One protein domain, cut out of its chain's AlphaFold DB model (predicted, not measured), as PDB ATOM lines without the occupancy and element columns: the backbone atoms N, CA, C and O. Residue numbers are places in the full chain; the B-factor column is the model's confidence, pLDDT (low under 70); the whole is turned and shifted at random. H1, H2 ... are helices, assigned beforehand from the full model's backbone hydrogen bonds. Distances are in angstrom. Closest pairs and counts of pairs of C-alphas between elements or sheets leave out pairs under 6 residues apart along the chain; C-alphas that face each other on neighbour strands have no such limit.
ATOM      1  N   LEU A  78     214.954 283.603 274.435       79.50
ATOM      2  CA  LEU A  78     214.653 282.429 275.261       79.50
ATOM      3  C   LEU A  78     214.610 282.758 276.759       79.50
ATOM      4  O   LEU A  78     213.626 282.469 277.439       79.50
ATOM      5  N   GLU A  79     215.669 283.373 277.281       80.88
ATOM      6  CA  GLU A  79     215.769 283.754 278.693       80.88
ATOM      7  C   GLU A  79     214.795 284.879 279.040       80.88
ATOM      8  O   GLU A  79     214.193 284.877 280.115       80.88
ATOM      9  N   LYS A  80     214.616 285.829 278.116       85.38
ATOM     10  CA  LYS A  80     213.785 287.012 278.336       85.38
ATOM     11  C   LYS A  80     212.293 286.682 278.404       85.38
ATOM     12  O   LYS A  80     211.600 287.247 279.252       85.38
ATOM     13  N   TYR A  81     211.800 285.794 277.539       89.69
ATOM     14  CA  TYR A  81     210.361 285.557 277.377       89.69
ATOM     15  C   TYR A  81     209.931 284.120 277.672       89.69
ATOM     16  O   TYR A  81     208.966 283.918 278.411       89.69
ATOM     17  N   ILE A  82     210.638 283.122 277.136       90.00
ATOM     18  CA  ILE A  82     210.211 281.719 277.250       90.00
ATOM     19  C   ILE A  82     210.415 281.219 278.680       90.00
ATOM     20  O   ILE A  82     209.473 280.761 279.324       90.00
ATOM     21  N   PHE A  83     211.614 281.383 279.238       90.06
ATOM     22  CA  PHE A  83     211.915 280.900 280.590       90.06
ATOM     23  C   PHE A  83     211.432 281.833 281.708       90.06
ATOM     24  O   PHE A  83     211.370 281.429 282.872       90.06
ATOM     25  N   LYS A  84     211.035 283.068 281.377       92.94
ATOM     26  CA  LYS A  84     210.481 284.017 282.347       92.94
ATOM     27  C   LYS A  84     209.099 283.555 282.812       92.94
ATOM     28  O   LYS A  84     208.122 283.557 282.065       92.94
ATOM     29  N   GLN A  85     209.000 283.188 284.088       93.56
ATOM     30  CA  GLN A  85     207.718 282.867 284.712       93.56
ATOM     31  C   GLN A  85     206.889 284.139 284.919       93.56
ATOM     32  O   GLN A  85     207.332 285.072 285.588       93.56
ATOM     33  N   VAL A  86     205.656 284.146 284.415       94.56
ATOM     34  CA  VAL A  86     204.673 285.199 284.698       94.56
ATOM     35  C   VAL A  86     203.806 284.744 285.869       94.56
ATOM     36  O   VAL A  86     202.915 283.900 285.726       94.56
ATOM     37  N   ARG A  87     204.111 285.263 287.060       95.69
ATOM     38  CA  ARG A  87     203.353 284.978 288.284       95.69
ATOM     39  C   ARG A  87     202.256 286.032 288.445       95.69
ATOM     40  O   ARG A  87     202.604 287.209 288.415       95.69
ATOM     41  N   PRO A  88     200.977 285.648 288.609       96.62
ATOM     42  CA  PRO A  88     199.900 286.599 288.850       96.62
ATOM     43  C   PRO A  88     200.186 287.427 290.101       96.62
ATOM     44  O   PRO A  88     200.661 286.887 291.106       96.62
ATOM     45  N   THR A  89     199.872 288.717 290.050       96.06
ATOM     46  CA  THR A  89     199.950 289.594 291.216       96.06
ATOM     47  C   THR A  89     198.956 289.095 292.266       96.06
ATOM     48  O   THR A  89     197.799 288.824 291.925       96.06
ATOM     49  N   PRO A  90     199.365 288.913 293.536       95.94
ATOM     50  CA  PRO A  90     198.430 288.479 294.562       95.94
ATOM     51  C   PRO A  90     197.303 289.506 294.708       95.94
ATOM     52  O   PRO A  90     197.558 290.705 294.675       95.94
ATOM     53  N   ILE A  91     196.068 289.035 294.900       92.94
ATOM     54  CA  ILE A  91     194.854 289.870 294.841       92.94
ATOM     55  C   ILE A  91     194.934 291.086 295.780       92.94
ATOM     56  O   ILE A  91     194.562 292.181 295.381       92.94
ATOM     57  N   GLY A  92     195.495 290.928 296.984       91.94
ATOM     58  CA  GLY A  92     195.658 292.034 297.942       91.94
ATOM     59  C   GLY A  92     196.619 293.149 297.500       91.94
ATOM     60  O   GLY A  92     196.637 294.206 298.118       91.94
ATOM     61  N   TYR A  93     197.400 292.925 296.443       94.44
ATOM     62  CA  TYR A  93     198.306 293.904 295.837       94.44
ATOM     63  C   TYR A  93     197.896 294.275 294.409       94.44
ATOM     64  O   TYR A  93     198.641 294.989 293.742       94.44
ATOM     65  N   LEU A  94     196.757 293.775 293.913       92.44
ATOM     66  CA  LEU A  94     196.308 294.051 292.555       92.44
ATOM     67  C   LEU A  94     195.868 295.523 292.461       92.44
ATOM     68  O   LEU A  94     194.902 295.908 293.125       92.44
ATOM     69  N   PRO A  95     196.532 296.359 291.644       91.38
ATOM     70  CA  PRO A  95     196.159 297.760 291.506       91.38
ATOM     71  C   PRO A  95     194.908 297.883 290.625       91.38
ATOM     72  O   PRO A  95     195.010 298.072 289.414       91.38
ATOM     73  N   VAL A  96     193.724 297.745 291.220       90.56
ATOM     74  CA  VAL A  96     192.440 297.922 290.527       90.56
ATOM     75  C   VAL A  96     192.249 299.400 290.179       90.56
ATOM     76  O   VAL A  96     192.454 300.281 291.014       90.56
ATOM     77  N   LEU A  97     191.881 299.677 288.930       87.38
ATOM     78  CA  LEU A  97     191.531 301.024 288.499       87.38
ATOM     79  C   LEU A  97     190.085 301.303 288.896       87.38
ATOM     80  O   LEU A  97     189.155 300.715 288.349       87.38
ATOM     81  N   PHE A  98     189.898 302.231 289.826       72.38
ATOM     82  CA  PHE A  98     188.583 302.772 290.148       72.38
ATOM     83  C   PHE A  98     188.195 303.794 289.080       72.38
ATOM     84  O   PHE A  98     188.342 304.999 289.263       72.38
ATOM     85  N   LEU A  99     187.738 303.313 287.925       61.88
ATOM     86  CA  LEU A  99     186.901 304.142 287.067       61.88
ATOM     87  C   LEU A  99     185.548 304.257 287.786       61.88
ATOM     88  O   LEU A  99     184.918 303.236 288.068       61.88
ATOM     89  N   GLU A 100     185.138 305.467 288.164       55.22
ATOM     90  CA  GLU A 100     183.814 305.732 288.747       55.22
ATOM     91  C   GLU A 100     182.678 305.028 287.975       55.22
ATOM     92  O   GLU A 100     182.736 304.876 286.754       55.22
ATOM     93  N   PRO A 101     181.592 304.676 288.675       50.72
ATOM     94  CA  PRO A 101     181.466 303.355 289.263       50.72
ATOM     95  C   PRO A 101     181.446 302.271 288.171       50.72
ATOM     96  O   PRO A 101     180.423 302.042 287.519       50.72
ATOM     97  N   SER A 102     182.538 301.517 288.010       54.44
ATOM     98  CA  SER A 102     182.406 300.184 287.424       54.44
ATOM     99  C   SER A 102     181.403 299.415 288.285       54.44
ATOM    100  O   SER A 102     181.665 299.172 289.460       54.44
ATOM    101  N   GLN A 103     180.252 299.031 287.727       61.22
ATOM    102  CA  GLN A 103     179.232 298.254 288.451       61.22
ATOM    103  C   GLN A 103     179.741 296.889 288.943       61.22
ATOM    104  O   GLN A 103     179.021 296.186 289.643       61.22
ATOM    105  N   MET A 104     180.955 296.497 288.552       75.75
ATOM    106  CA  MET A 104     181.569 295.237 288.919       75.75
ATOM    107  C   MET A 104     182.221 295.343 290.312       75.75
ATOM    108  O   MET A 104     183.137 296.151 290.484       75.75
ATOM    109  N   PRO A 105     181.784 294.533 291.290       86.31
ATOM    110  CA  PRO A 105     182.453 294.386 292.579       86.31
ATOM    111  C   PRO A 105     183.942 294.037 292.429       86.31
ATOM    112  O   PRO A 105     184.352 293.372 291.471       86.31
ATOM    113  N   ILE A 106     184.767 294.443 293.398       87.88
ATOM    114  CA  ILE A 106     186.213 294.147 293.411       87.88
ATOM    115  C   ILE A 106     186.456 292.630 293.386       87.88
ATOM    116  O   ILE A 106     187.416 292.155 292.772       87.88
ATOM    117  N   GLU A 107     185.571 291.858 294.017       90.19
ATOM    118  CA  GLU A 107     185.583 290.399 294.013       90.19
ATOM    119  C   GLU A 107     185.468 289.839 292.590       90.19
ATOM    120  O   GLU A 107     186.238 288.952 292.214       90.19
ATOM    121  N   ASP A 108     184.579 290.403 291.771       92.38
ATOM    122  CA  ASP A 108     184.362 289.980 290.388       92.38
ATOM    123  C   ASP A 108     185.554 290.346 289.494       92.38
ATOM    124  O   ASP A 108     186.000 289.518 288.693       92.38
ATOM    125  N   ILE A 109     186.147 291.532 289.685       92.62
ATOM    126  CA  ILE A 109     187.391 291.927 288.997       92.62
ATOM    127  C   ILE A 109     188.526 290.964 289.364       92.62
ATOM    128  O   ILE A 109     189.270 290.505 288.495       92.62
ATOM    129  N   SER A 110     188.637 290.605 290.643       93.25
ATOM    130  CA  SER A 110     189.661 289.683 291.147       93.25
ATOM    131  C   SER A 110     189.477 288.266 290.592       93.25
ATOM    132  O   SER A 110     190.450 287.610 290.206       93.25
ATOM    133  N   LEU A 111     188.229 287.793 290.507       95.31
ATOM    134  CA  LEU A 111     187.872 286.510 289.898       95.31
ATOM    135  C   LEU A 111     188.178 286.497 288.398       95.31
ATOM    136  O   LEU A 111     188.752 285.520 287.903       95.31
ATOM    137  N   LEU A 112     187.841 287.574 287.682       95.56
ATOM    138  CA  LEU A 112     188.158 287.730 286.266       95.56
ATOM    139  C   LEU A 112     189.672 287.743 286.041       95.56
ATOM    140  O   LEU A 112     190.162 286.972 285.216       95.56
ATOM    141  N   TYR A 113     190.423 288.539 286.810       96.75
ATOM    142  CA  TYR A 113     191.885 288.584 286.752       96.75
ATOM    143  C   TYR A 113     192.494 287.197 286.948       96.75
ATOM    144  O   TYR A 113     193.265 286.730 286.110       96.75
ATOM    145  N   LYS A 114     192.097 286.489 288.013       97.00
ATOM    146  CA  LYS A 114     192.585 285.136 288.295       97.00
ATOM    147  C   LYS A 114     192.305 284.185 287.132       97.00
ATOM    148  O   LYS A 114     193.205 283.456 286.719       97.00
ATOM    149  N   ARG A 115     191.089 284.216 286.578       97.94
ATOM    150  CA  ARG A 115     190.689 283.377 285.440       97.94
ATOM    151  C   ARG A 115     191.516 283.680 284.190       97.94
ATOM    152  O   ARG A 115     192.032 282.754 283.570       97.94
ATOM    153  N   VAL A 116     191.666 284.956 283.833       98.00
ATOM    154  CA  VAL A 116     192.441 285.381 282.658       98.00
ATOM    155  C   VAL A 116     193.915 285.016 282.822       98.00
ATOM    156  O   VAL A 116     194.511 284.482 281.893       98.00
ATOM    157  N   MET A 117     194.502 285.212 284.005       98.00
ATOM    158  CA  MET A 117     195.903 284.859 284.241       98.00
ATOM    159  C   MET A 117     196.139 283.340 284.247       98.00
ATOM    160  O   MET A 117     197.183 282.888 283.783       98.00
ATOM    161  N   GLN A 118     195.176 282.536 284.708       97.94
ATOM    162  CA  GLN A 118     195.223 281.073 284.582       97.94
ATOM    163  C   GLN A 118     195.133 280.616 283.119       97.94
ATOM    164  O   GLN A 118     195.928 279.780 282.689       97.94
ATOM    165  N   SER A 119     194.210 281.201 282.346       98.12
ATOM    166  CA  SER A 119     194.095 280.993 280.894       98.12
ATOM    167  C   SER A 119     195.412 281.340 280.184       98.12
ATOM    168  O   SER A 119     195.953 280.525 279.436       98.12
ATOM    169  N   PHE A 120     196.012 282.485 280.528       98.19
ATOM    170  CA  PHE A 120     197.315 282.908 280.019       98.19
ATOM    171  C   PHE A 120     198.442 281.929 280.359       98.19
ATOM    172  O   PHE A 120     199.265 281.633 279.501       98.19
ATOM    173  N   GLN A 121     198.495 281.390 281.580       97.81
ATOM    174  CA  GLN A 121     199.510 280.397 281.947       97.81
ATOM    175  C   GLN A 121     199.375 279.098 281.143       97.81
ATOM    176  O   GLN A 121     200.388 278.534 280.725       97.81
ATOM    177  N   ALA A 122     198.143 278.639 280.904       97.94
ATOM    178  CA  ALA A 122     197.888 277.469 280.069       97.94
ATOM    179  C   ALA A 122     198.312 277.724 278.613       97.94
ATOM    180  O   ALA A 122     199.066 276.930 278.049       97.94
ATOM    181  N   PHE A 123     197.907 278.867 278.050       98.06
ATOM    182  CA  PHE A 123     198.324 279.315 276.722       98.06
ATOM    183  C   PHE A 123     199.850 279.419 276.609       98.06
ATOM    184  O   PHE A 123     200.440 278.882 275.675       98.06
ATOM    185  N   LYS A 124     200.505 280.067 277.582       97.44
ATOM    186  CA  LYS A 124     201.959 280.240 277.612       97.44
ATOM    187  C   LYS A 124     202.665 278.891 277.596       97.44
ATOM    188  O   LYS A 124     203.569 278.715 276.798       97.44
ATOM    189  N   LYS A 125     202.228 277.922 278.408       96.88
ATOM    190  CA  LYS A 125     202.828 276.580 278.439       96.88
ATOM    191  C   LYS A 125     202.770 275.884 277.076       96.88
ATOM    192  O   LYS A 125     203.723 275.207 276.704       96.88
ATOM    193  N   GLU A 126     201.661 276.026 276.356       97.38
ATOM    194  CA  GLU A 126     201.513 275.468 275.010       97.38
ATOM    195  C   GLU A 126     202.416 276.197 274.001       97.38
ATOM    196  O   GLU A 126     203.185 275.576 273.268       97.38
ATOM    197  N   MET A 127     202.358 277.529 274.012       97.12
ATOM    198  CA  MET A 127     203.095 278.397 273.097       97.12
ATOM    199  C   MET A 127     204.615 278.347 273.333       97.12
ATOM    200  O   MET A 127     205.376 278.407 272.376       97.12
ATOM    201  N   ASP A 128     205.076 278.177 274.575       96.19
ATOM    202  CA  ASP A 128     206.498 278.086 274.931       96.19
ATOM    203  C   ASP A 128     207.190 276.949 274.174       96.19
ATOM    204  O   ASP A 128     208.323 277.113 273.727       96.19
ATOM    205  N   VAL A 129     206.509 275.811 273.992       95.19
ATOM    206  CA  VAL A 129     207.045 274.676 273.226       95.19
ATOM    207  C   VAL A 129     207.280 275.097 271.778       95.19
ATOM    208  O   VAL A 129     208.367 274.895 271.246       95.19
ATOM    209  N   PHE A 130     206.282 275.728 271.157       95.19
ATOM    210  CA  PHE A 130     206.384 276.225 269.788       95.19
ATOM    211  C   PHE A 130     207.498 277.274 269.639       95.19
ATOM    212  O   PHE A 130     208.375 277.129 268.784       95.19
ATOM    213  N   LEU A 131     207.504 278.296 270.500       94.56
ATOM    214  CA  LEU A 131     208.481 279.385 270.461       94.56
ATOM    215  C   LEU A 131     209.906 278.884 270.724       94.56
ATOM    216  O   LEU A 131     210.847 279.371 270.100       94.56
ATOM    217  N   TYR A 132     210.079 277.891 271.599       93.38
ATOM    218  CA  TYR A 132     211.381 277.293 271.882       93.38
ATOM    219  C   TYR A 132     212.006 276.706 270.614       93.38
ATOM    220  O   TYR A 132     213.135 277.057 270.272       93.38
ATOM    221  N   TYR A 133     211.254 275.888 269.873       92.25
ATOM    222  CA  TYR A 133     211.733 275.310 268.615       92.25
ATOM    223  C   TYR A 133     211.953 276.373 267.532       92.25
ATOM    224  O   TYR A 133     212.958 276.326 266.830       92.25
ATOM    225  N   GLN A 134     211.076 277.377 267.440       91.62
ATOM    226  CA  GLN A 134     211.238 278.474 266.479       91.62
ATOM    227  C   GLN A 134     212.457 279.365 266.760       91.62
ATOM    228  O   GLN A 134     213.060 279.900 265.832       91.62
ATOM    229  N   SER A 135     212.853 279.505 268.026       87.12
ATOM    230  CA  SER A 135     214.004 280.327 268.421       87.12
ATOM    231  C   SER A 135     215.365 279.681 268.138       87.12
ATOM    232  O   SER A 135     216.380 280.377 268.101       87.12
ATOM    233  N   LYS A 136     215.418 278.357 267.947       86.50
ATOM    234  CA  LYS A 136     216.665 277.625 267.715       86.50
ATOM    235  C   LYS A 136     217.036 277.639 266.232       86.50
ATOM    236  O   LYS A 136     216.333 277.012 265.447       86.50
ATOM    237  N   PRO A 137     218.178 278.220 265.829       81.94
ATOM    238  CA  PRO A 137     218.552 278.307 264.415       81.94
ATOM    239  C   PRO A 137     218.596 276.960 263.679       81.94
ATOM    240  O   PRO A 137     218.236 276.898 262.511       81.94
ATOM    241  N   SER A 138     219.004 275.881 264.356       85.31
ATOM    242  CA  SER A 138     219.100 274.533 263.776       85.31
ATOM    243  C   SER A 138     217.769 273.784 263.678       85.31
ATOM    244  O   SER A 138     217.692 272.778 262.984       85.31
ATOM    245  N   GLU A 139     216.747 274.225 264.414       85.94
ATOM    246  CA  GLU A 139     215.433 273.566 264.509       85.94
ATOM    247  C   GLU A 139     214.302 274.469 263.979       85.94
ATOM    248  O   GLU A 139     213.152 274.037 263.882       85.94
ATOM    249  N   ARG A 140     214.624 275.718 263.606       87.62
ATOM    250  CA  ARG A 140     213.683 276.690 263.056       87.62
ATOM    251  C   ARG A 140     213.149 276.174 261.726       87.62
ATOM    252  O   ARG A 140     213.909 275.891 260.803       87.62
ATOM    253  N   ARG A 141     211.825 276.100 261.628       91.25
ATOM    254  CA  ARG A 141     211.120 275.689 260.412       91.25
ATOM    255  C   ARG A 141     210.197 276.786 259.922       91.25
ATOM    256  O   ARG A 141     209.656 277.549 260.724       91.25
ATOM    257  N   GLU A 142     209.953 276.789 258.622       90.25
ATOM    258  CA  GLU A 142     208.892 277.598 258.040       90.25
ATOM    259  C   GLU A 142     207.534 277.161 258.601       90.25
ATOM    260  O   GLU A 142     207.219 275.971 258.731       90.25
ATOM    261  N   ILE A 143     206.745 278.150 259.013       92.81
ATOM    262  CA  ILE A 143     205.415 277.935 259.568       92.81
ATOM    263  C   ILE A 143     204.454 277.877 258.383       92.81
ATOM    264  O   ILE A 143     204.380 278.815 257.594       92.81
ATOM    265  N   SER A 144     203.711 276.778 258.252       94.81
ATOM    266  CA  SER A 144     202.678 276.684 257.214       94.81
ATOM    267  C   SER A 144     201.576 277.723 257.444       94.81
ATOM    268  O   SER A 144     201.265 278.059 258.587       94.81
ATOM    269  N   SER A 145     200.912 278.183 256.382       94.19
ATOM    270  CA  SER A 145     199.836 279.180 256.501       94.19
ATOM    271  C   SER A 145     198.680 278.713 257.399       94.19
ATOM    272  O   SER A 145     198.121 279.514 258.144       94.19
ATOM    273  N   ALA A 146     198.349 277.416 257.383       96.12
ATOM    274  CA  ALA A 146     197.318 276.842 258.252       96.12
ATOM    275  C   ALA A 146     197.714 276.905 259.736       96.12
ATOM    276  O   ALA A 146     196.915 277.289 260.590       96.12
ATOM    277  N   GLU A 147     198.966 276.576 260.047       96.19
ATOM    278  CA  GLU A 147     199.486 276.668 261.408       96.19
ATOM    279  C   GLU A 147     199.618 278.122 261.877       96.19
ATOM    280  O   GLU A 147     199.274 278.438 263.017       96.19
ATOM    281  N   GLN A 148     200.067 279.022 260.999       95.38
ATOM    282  CA  GLN A 148     200.124 280.452 261.282       95.38
ATOM    283  C   GLN A 148     198.730 280.996 261.617       95.38
ATOM    284  O   GLN A 148     198.590 281.744 262.585       95.38
ATOM    285  N   ALA A 149     197.699 280.607 260.859       95.38
ATOM    286  CA  ALA A 149     196.313 280.996 261.117       95.38
ATOM    287  C   ALA A 149     195.818 280.473 262.475       95.38
ATOM    288  O   ALA A 149     195.307 281.255 263.275       95.38
ATOM    289  N   MET A 150     196.055 279.193 262.773       97.62
ATOM    290  CA  MET A 150     195.715 278.584 264.064       97.62
ATOM    291  C   MET A 150     196.379 279.322 265.239       97.62
ATOM    292  O   MET A 150     195.717 279.654 266.225       97.62
ATOM    293  N   TRP A 151     197.684 279.602 265.163       97.69
ATOM    294  CA  TRP A 151     198.368 280.335 266.231       97.69
ATOM    295  C   TRP A 151     197.901 281.783 266.336       97.69
ATOM    296  O   TRP A 151     197.725 282.281 267.448       97.69
ATOM    297  N   SER A 152     197.660 282.442 265.203       96.12
ATOM    298  CA  SER A 152     197.138 283.810 265.170       96.12
ATOM    299  C   SER A 152     195.764 283.901 265.834       96.12
ATOM    300  O   SER A 152     195.521 284.833 266.598       96.12
ATOM    301  N   GLU A 153     194.894 282.910 265.621       97.31
ATOM    302  CA  GLU A 153     193.595 282.812 266.290       97.31
ATOM    303  C   GLU A 153     193.756 282.676 267.812       97.31
ATOM    304  O   GLU A 153     193.199 283.478 268.566       97.31
ATOM    305  N   LYS A 154     194.580 281.728 268.282       98.25
ATOM    306  CA  LYS A 154     194.840 281.541 269.722       98.25
ATOM    307  C   LYS A 154     195.421 282.796 270.374       98.25
ATOM    308  O   LYS A 154     194.992 283.191 271.459       98.25
ATOM    309  N   ILE A 155     196.372 283.443 269.701       97.62
ATOM    310  CA  ILE A 155     196.965 284.713 270.134       97.62
ATOM    311  C   ILE A 155     195.899 285.807 270.207       97.62
ATOM    312  O   ILE A 155     195.854 286.547 271.190       97.62
ATOM    313  N   GLY A 156     195.029 285.901 269.200       96.00
ATOM    314  CA  GLY A 156     193.921 286.853 269.157       96.00
ATOM    315  C   GLY A 156     192.955 286.678 270.330       96.00
ATOM    316  O   GLY A 156     192.656 287.651 271.024       96.00
ATOM    317  N   LEU A 157     192.537 285.441 270.612       97.81
ATOM    318  CA  LEU A 157     191.656 285.113 271.738       97.81
ATOM    319  C   LEU A 157     192.289 285.475 273.089       97.81
ATOM    320  O   LEU A 157     191.641 286.099 273.934       97.81
ATOM    321  N   MET A 158     193.565 285.140 273.290       98.19
ATOM    322  CA  MET A 158     194.274 285.463 274.530       98.19
ATOM    323  C   MET A 158     194.475 286.979 274.692       98.19
ATOM    324  O   MET A 158     194.256 287.533 275.771       98.19
ATOM    325  N   ASN A 159     194.811 287.689 273.611       96.38
ATOM    326  CA  ASN A 159     194.892 289.148 273.623       96.38
ATOM    327  C   ASN A 159     193.543 289.798 273.949       96.38
ATOM    328  O   ASN A 159     193.515 290.764 274.709       96.38
ATOM    329  N   ALA A 160     192.428 289.265 273.439       95.69
ATOM    330  CA  ALA A 160     191.094 289.762 273.765       95.69
ATOM    331  C   ALA A 160     190.783 289.620 275.266       95.69
ATOM    332  O   ALA A 160     190.296 290.567 275.881       95.69
ATOM    333  N   GLN A 161     191.134 288.488 275.884       97.12
ATOM    334  CA  GLN A 161     190.986 288.288 277.332       97.12
ATOM    335  C   GLN A 161     191.872 289.246 278.149       97.12
ATOM    336  O   GLN A 161     191.404 289.850 279.111       97.12
ATOM    337  N   LEU A 162     193.135 289.453 277.758       96.19
ATOM    338  CA  LEU A 162     194.007 290.440 278.414       96.19
ATOM    339  C   LEU A 162     193.507 291.878 278.215       96.19
ATOM    340  O   LEU A 162     193.681 292.731 279.089       96.19
ATOM    341  N   LEU A 163     192.871 292.181 277.084       94.06
ATOM    342  CA  LEU A 163     192.309 293.502 276.832       94.06
ATOM    343  C   LEU A 163     191.129 293.809 277.765       94.06
ATOM    344  O   LEU A 163     190.986 294.961 278.169       94.06
ATOM    345  N   GLN A 164     190.350 292.799 278.177       93.88
ATOM    346  CA  GLN A 164     189.295 292.967 279.189       93.88
ATOM    347  C   GLN A 164     189.856 293.497 280.516       93.88
ATOM    348  O   GLN A 164     189.208 294.300 281.180       93.88
ATOM    349  N   LEU A 165     191.085 293.112 280.875       94.56
ATOM    350  CA  LEU A 165     191.745 293.596 282.089       94.56
ATOM    351  C   LEU A 165     192.264 295.032 281.961       94.56
ATOM    352  O   LEU A 165     192.360 295.724 282.968       94.56
ATOM    353  N   LYS A 166     192.568 295.510 280.745       92.56
ATOM    354  CA  LYS A 166     193.242 296.804 280.505       92.56
ATOM    355  C   LYS A 166     192.569 297.992 281.200       92.56
ATOM    356  O   LYS A 166     193.252 298.934 281.588       92.56
ATOM    357  N   ASN A 167     191.242 297.955 281.295       89.19
ATOM    358  CA  ASN A 167     190.440 299.031 281.877       89.19
ATOM    359  C   ASN A 167     190.087 298.780 283.352       89.19
ATOM    360  O   ASN A 167     189.557 299.671 284.000       89.19
ATOM    361  N   LEU A 168     190.355 297.579 283.868       92.81
ATOM    362  CA  LEU A 168     189.999 297.161 285.226       92.81
ATOM    363  C   LEU A 168     191.195 297.193 286.181       92.81
ATOM    364  O   LEU A 168     191.024 297.394 287.377       92.81
ATOM    365  N   ILE A 169     192.409 296.997 285.667       94.31
ATOM    366  CA  ILE A 169     193.645 296.991 286.458       94.31
ATOM    367  C   ILE A 169     194.662 297.967 285.876       94.31
ATOM    368  O   ILE A 169     194.625 298.301 284.691       94.31
ATOM    369  N   SER A 170     195.594 298.422 286.711       93.06
ATOM    370  CA  SER A 170     196.652 299.329 286.288       93.06
ATOM    371  C   SER A 170     197.480 298.705 285.172       93.06
ATOM    372  O   SER A 170     197.931 297.563 285.261       93.06
ATOM    373  N   GLN A 171     197.777 299.503 284.148       90.56
ATOM    374  CA  GLN A 171     198.693 299.112 283.074       90.56
ATOM    375  C   GLN A 171     200.135 298.912 283.573       90.56
ATOM    376  O   GLN A 171     200.968 298.415 282.818       90.56
ATOM    377  N   HIS A 172     200.420 299.289 284.825       93.25
ATOM    378  CA  HIS A 172     201.691 299.074 285.515       93.25
ATOM    379  C   HIS A 172     201.732 297.795 286.364       93.25
ATOM    380  O   HIS A 172     202.746 297.546 287.012       93.25
ATOM    381  N   ASP A 173     200.673 296.974 286.371       95.25
ATOM    382  CA  ASP A 173     200.716 295.659 287.018       95.25
ATOM    383  C   ASP A 173     201.819 294.780 286.381       95.25
ATOM    384  O   ASP A 173     201.757 294.512 285.176       95.25
ATOM    385  N   PRO A 174     202.828 294.306 287.143       95.19
ATOM    386  CA  PRO A 174     203.981 293.605 286.571       95.19
ATOM    387  C   PRO A 174     203.612 292.315 285.833       95.19
ATOM    388  O   PRO A 174     204.211 291.990 284.805       95.19
ATOM    389  N   ALA A 175     202.629 291.571 286.345       96.50
ATOM    390  CA  ALA A 175     202.190 290.318 285.743       96.50
ATOM    391  C   ALA A 175     201.447 290.568 284.425       96.50
ATOM    392  O   ALA A 175     201.724 289.904 283.425       96.50
ATOM    393  N   TYR A 176     200.557 291.562 284.405       95.81
ATOM    394  CA  TYR A 176     199.874 292.008 283.197       95.81
ATOM    395  C   TYR A 176     200.849 292.515 282.128       95.81
ATOM    396  O   TYR A 176     200.741 292.124 280.964       95.81
ATOM    397  N   GLN A 177     201.830 293.339 282.511       94.50
ATOM    398  CA  GLN A 177     202.862 293.822 281.590       94.50
ATOM    399  C   GLN A 177     203.673 292.669 281.000       94.50
ATOM    400  O   GLN A 177     203.787 292.572 279.781       94.50
ATOM    401  N   ALA A 178     204.158 291.748 281.838       95.00
ATOM    402  CA  ALA A 178     204.910 290.588 281.372       95.00
ATOM    403  C   ALA A 178     204.076 289.685 280.446       95.00
ATOM    404  O   ALA A 178     204.601 289.166 279.461       95.00
ATOM    405  N   ALA A 179     202.775 289.526 280.719       96.31
ATOM    406  CA  ALA A 179     201.870 288.798 279.836       96.31
ATOM    407  C   ALA A 179     201.710 289.499 278.479       96.31
ATOM    408  O   ALA A 179     201.834 288.855 277.441       96.31
ATOM    409  N   ARG A 180     201.501 290.821 278.464       95.44
ATOM    410  CA  ARG A 180     201.401 291.597 277.217       95.44
ATOM    411  C   ARG A 180     202.685 291.552 276.396       95.44
ATOM    412  O   ARG A 180     202.611 291.353 275.189       95.44
ATOM    413  N   GLU A 181     203.839 291.718 277.034       93.12
ATOM    414  CA  GLU A 181     205.145 291.599 276.378       93.12
ATOM    415  C   GLU A 181     205.326 290.217 275.739       93.12
ATOM    416  O   GLU A 181     205.744 290.119 274.587       93.12
ATOM    417  N   TYR A 182     204.955 289.153 276.458       95.94
ATOM    418  CA  TYR A 182     204.985 287.791 275.932       95.94
ATOM    419  C   TYR A 182     204.050 287.619 274.726       95.94
ATOM    420  O   TYR A 182     204.436 287.006 273.735       95.94
ATOM    421  N   MET A 183     202.838 288.185 274.773       96.69
ATOM    422  CA  MET A 183     201.901 288.120 273.646       96.69
ATOM    423  C   MET A 183     202.417 288.845 272.402       96.69
ATOM    424  O   MET A 183     202.211 288.353 271.296       96.69
ATOM    425  N   VAL A 184     203.088 289.990 272.574       93.81
ATOM    426  CA  VAL A 184     203.759 290.694 271.472       93.81
ATOM    427  C   VAL A 184     204.838 289.795 270.874       93.81
ATOM    428  O   VAL A 184     204.789 289.517 269.681       93.81
ATOM    429  N   PHE A 185     205.734 289.249 271.698       93.88
ATOM    430  CA  PHE A 185     206.788 288.339 271.238       93.88
ATOM    431  C   PHE A 185     206.234 287.113 270.491       93.88
ATOM    432  O   PHE A 185     206.719 286.762 269.413       93.88
ATOM    433  N   ALA A 186     205.181 286.485 271.021       95.75
ATOM    434  CA  ALA A 186     204.529 285.348 270.379       95.75
ATOM    435  C   ALA A 186     203.922 285.728 269.019       95.75
ATOM    436  O   ALA A 186     204.130 285.020 268.035       95.75
ATOM    437  N   ALA A 187     203.214 286.860 268.942       95.50
ATOM    438  CA  ALA A 187     202.613 287.352 267.704       95.50
ATOM    439  C   ALA A 187     203.658 287.675 266.633       95.50
ATOM    440  O   ALA A 187     203.478 287.298 265.479       95.50
ATOM    441  N   GLU A 188     204.757 288.320 267.016       92.50
ATOM    442  CA  GLU A 188     205.854 288.657 266.106       92.50
ATOM    443  C   GLU A 188     206.630 287.413 265.647       92.50
ATOM    444  O   GLU A 188     207.095 287.365 264.513       92.50
ATOM    445  N   THR A 189     206.733 286.380 266.489       92.00
ATOM    446  CA  THR A 189     207.365 285.106 266.101       92.00
ATOM    447  C   THR A 189     206.493 284.324 265.119       92.00
ATOM    448  O   THR A 189     206.999 283.764 264.150       92.00
ATOM    449  N   VAL A 190     205.175 284.292 265.349       94.69
ATOM    450  CA  VAL A 190     204.208 283.627 264.460       94.69
ATOM    451  C   VAL A 190     204.050 284.383 263.142       94.69
ATOM    452  O   VAL A 190     203.924 283.765 262.088       94.69
ATOM    453  N   ASN A 191     204.054 285.716 263.189       92.94
ATOM    454  CA  ASN A 191     203.965 286.573 262.018       92.94
ATOM    455  C   ASN A 191     205.060 287.653 262.056       92.94
ATOM    456  O   ASN A 191     204.835 288.741 262.600       92.94
TER     457      ASN A 191
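What this domain is: This is residues 78 to 191 of the 386 residues of the protein "Response regulatory domain-containing protein" of Elusimicrobium sp. An273 (UniProt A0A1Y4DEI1). What shape does the model have? Three long helices, H2, H3 and H4, make an elongated up-and-down bundle, each running against the one before it; H2 and H3 spread apart toward the link between them, and H4 packs on both. The short H1 packs on residues 128 to 135 of H2, and from it a long link, residues 83 to 105, runs to the other end of the bundle, where H2 begins. What are its make-up and size? The printed part has 114 residues, with four named helices in the order H1, H2, H3, H4 and no named strand, and its class is all helix. It is only just compact, close to loose, with a radius of gyration of the C-alphas of 15.6 A, and it spans 52 by 27 by 18 A.

How they stand to each other: What does the first helix meet? H1, residues 78 to 82, touches H2, residues 106 to 135, at residues 128 to 135 alone; the closest C-alphas, of Ile 82 and Asp 128, are 5.7 A apart. It is close but not clearly touching to H4, residues 174 to 190, where the C-alphas of Tyr 81 and Tyr 182 are closest at 6.0 A, and it is apart from H3, residues 145 to 165. How do the long helices stand? H2, the hub, forms a helical hairpin with H3 at a shallow tilt of 26 degrees, opposite ways; residues 113 to 123 alone touch residues 158 to 165 alone, and the closest C-alphas, of Val 116 and Gln 161, are 6.2 A apart. H3 and H4 form another helical hairpin at a shallow tilt of 18 degrees, opposite ways, with the closest C-alphas, of Gln 148 and Val 190, 6.1 A apart. H2 touches H4 with residues 120 to 134 alone, the same way at a steep tilt of 36 degrees, only just past shallow; the closest C-alphas, of Leu 131 and Ala 186, are 7.2 A apart. What do the backbones show? Every O i to N i+4 pair is within hydrogen-bond range in H1 and H4, against 24 of 26 in H2 and 16 of 17 in H3.

Where its parts are: Where does the first helix begin? C-alpha 78 of H1 is at (214.653, 282.429, 275.261). How long are the others? H2 measures 39.8 A from C-alpha 106 at (186.213, 294.147, 293.411) to C-alpha 135, with a kink of 38 degrees near residue 127. H3 measures 30.5 A, and H4 24.3 A, ending at C-alpha 190 at (204.208, 283.627, 264.460).

The domain as a whole: How far does it reach? The two C-alphas farthest apart, of Pro 101 and Ser 138, are 53.8 A apart. Are there cuts or long links? The printed part has no cut; the link from H1 to H2 is long, with 23 residues, and the other two are short. Where is confidence low? Residues 99 to 103 are under 70, while the mean pLDDT of the printed part is 91.8.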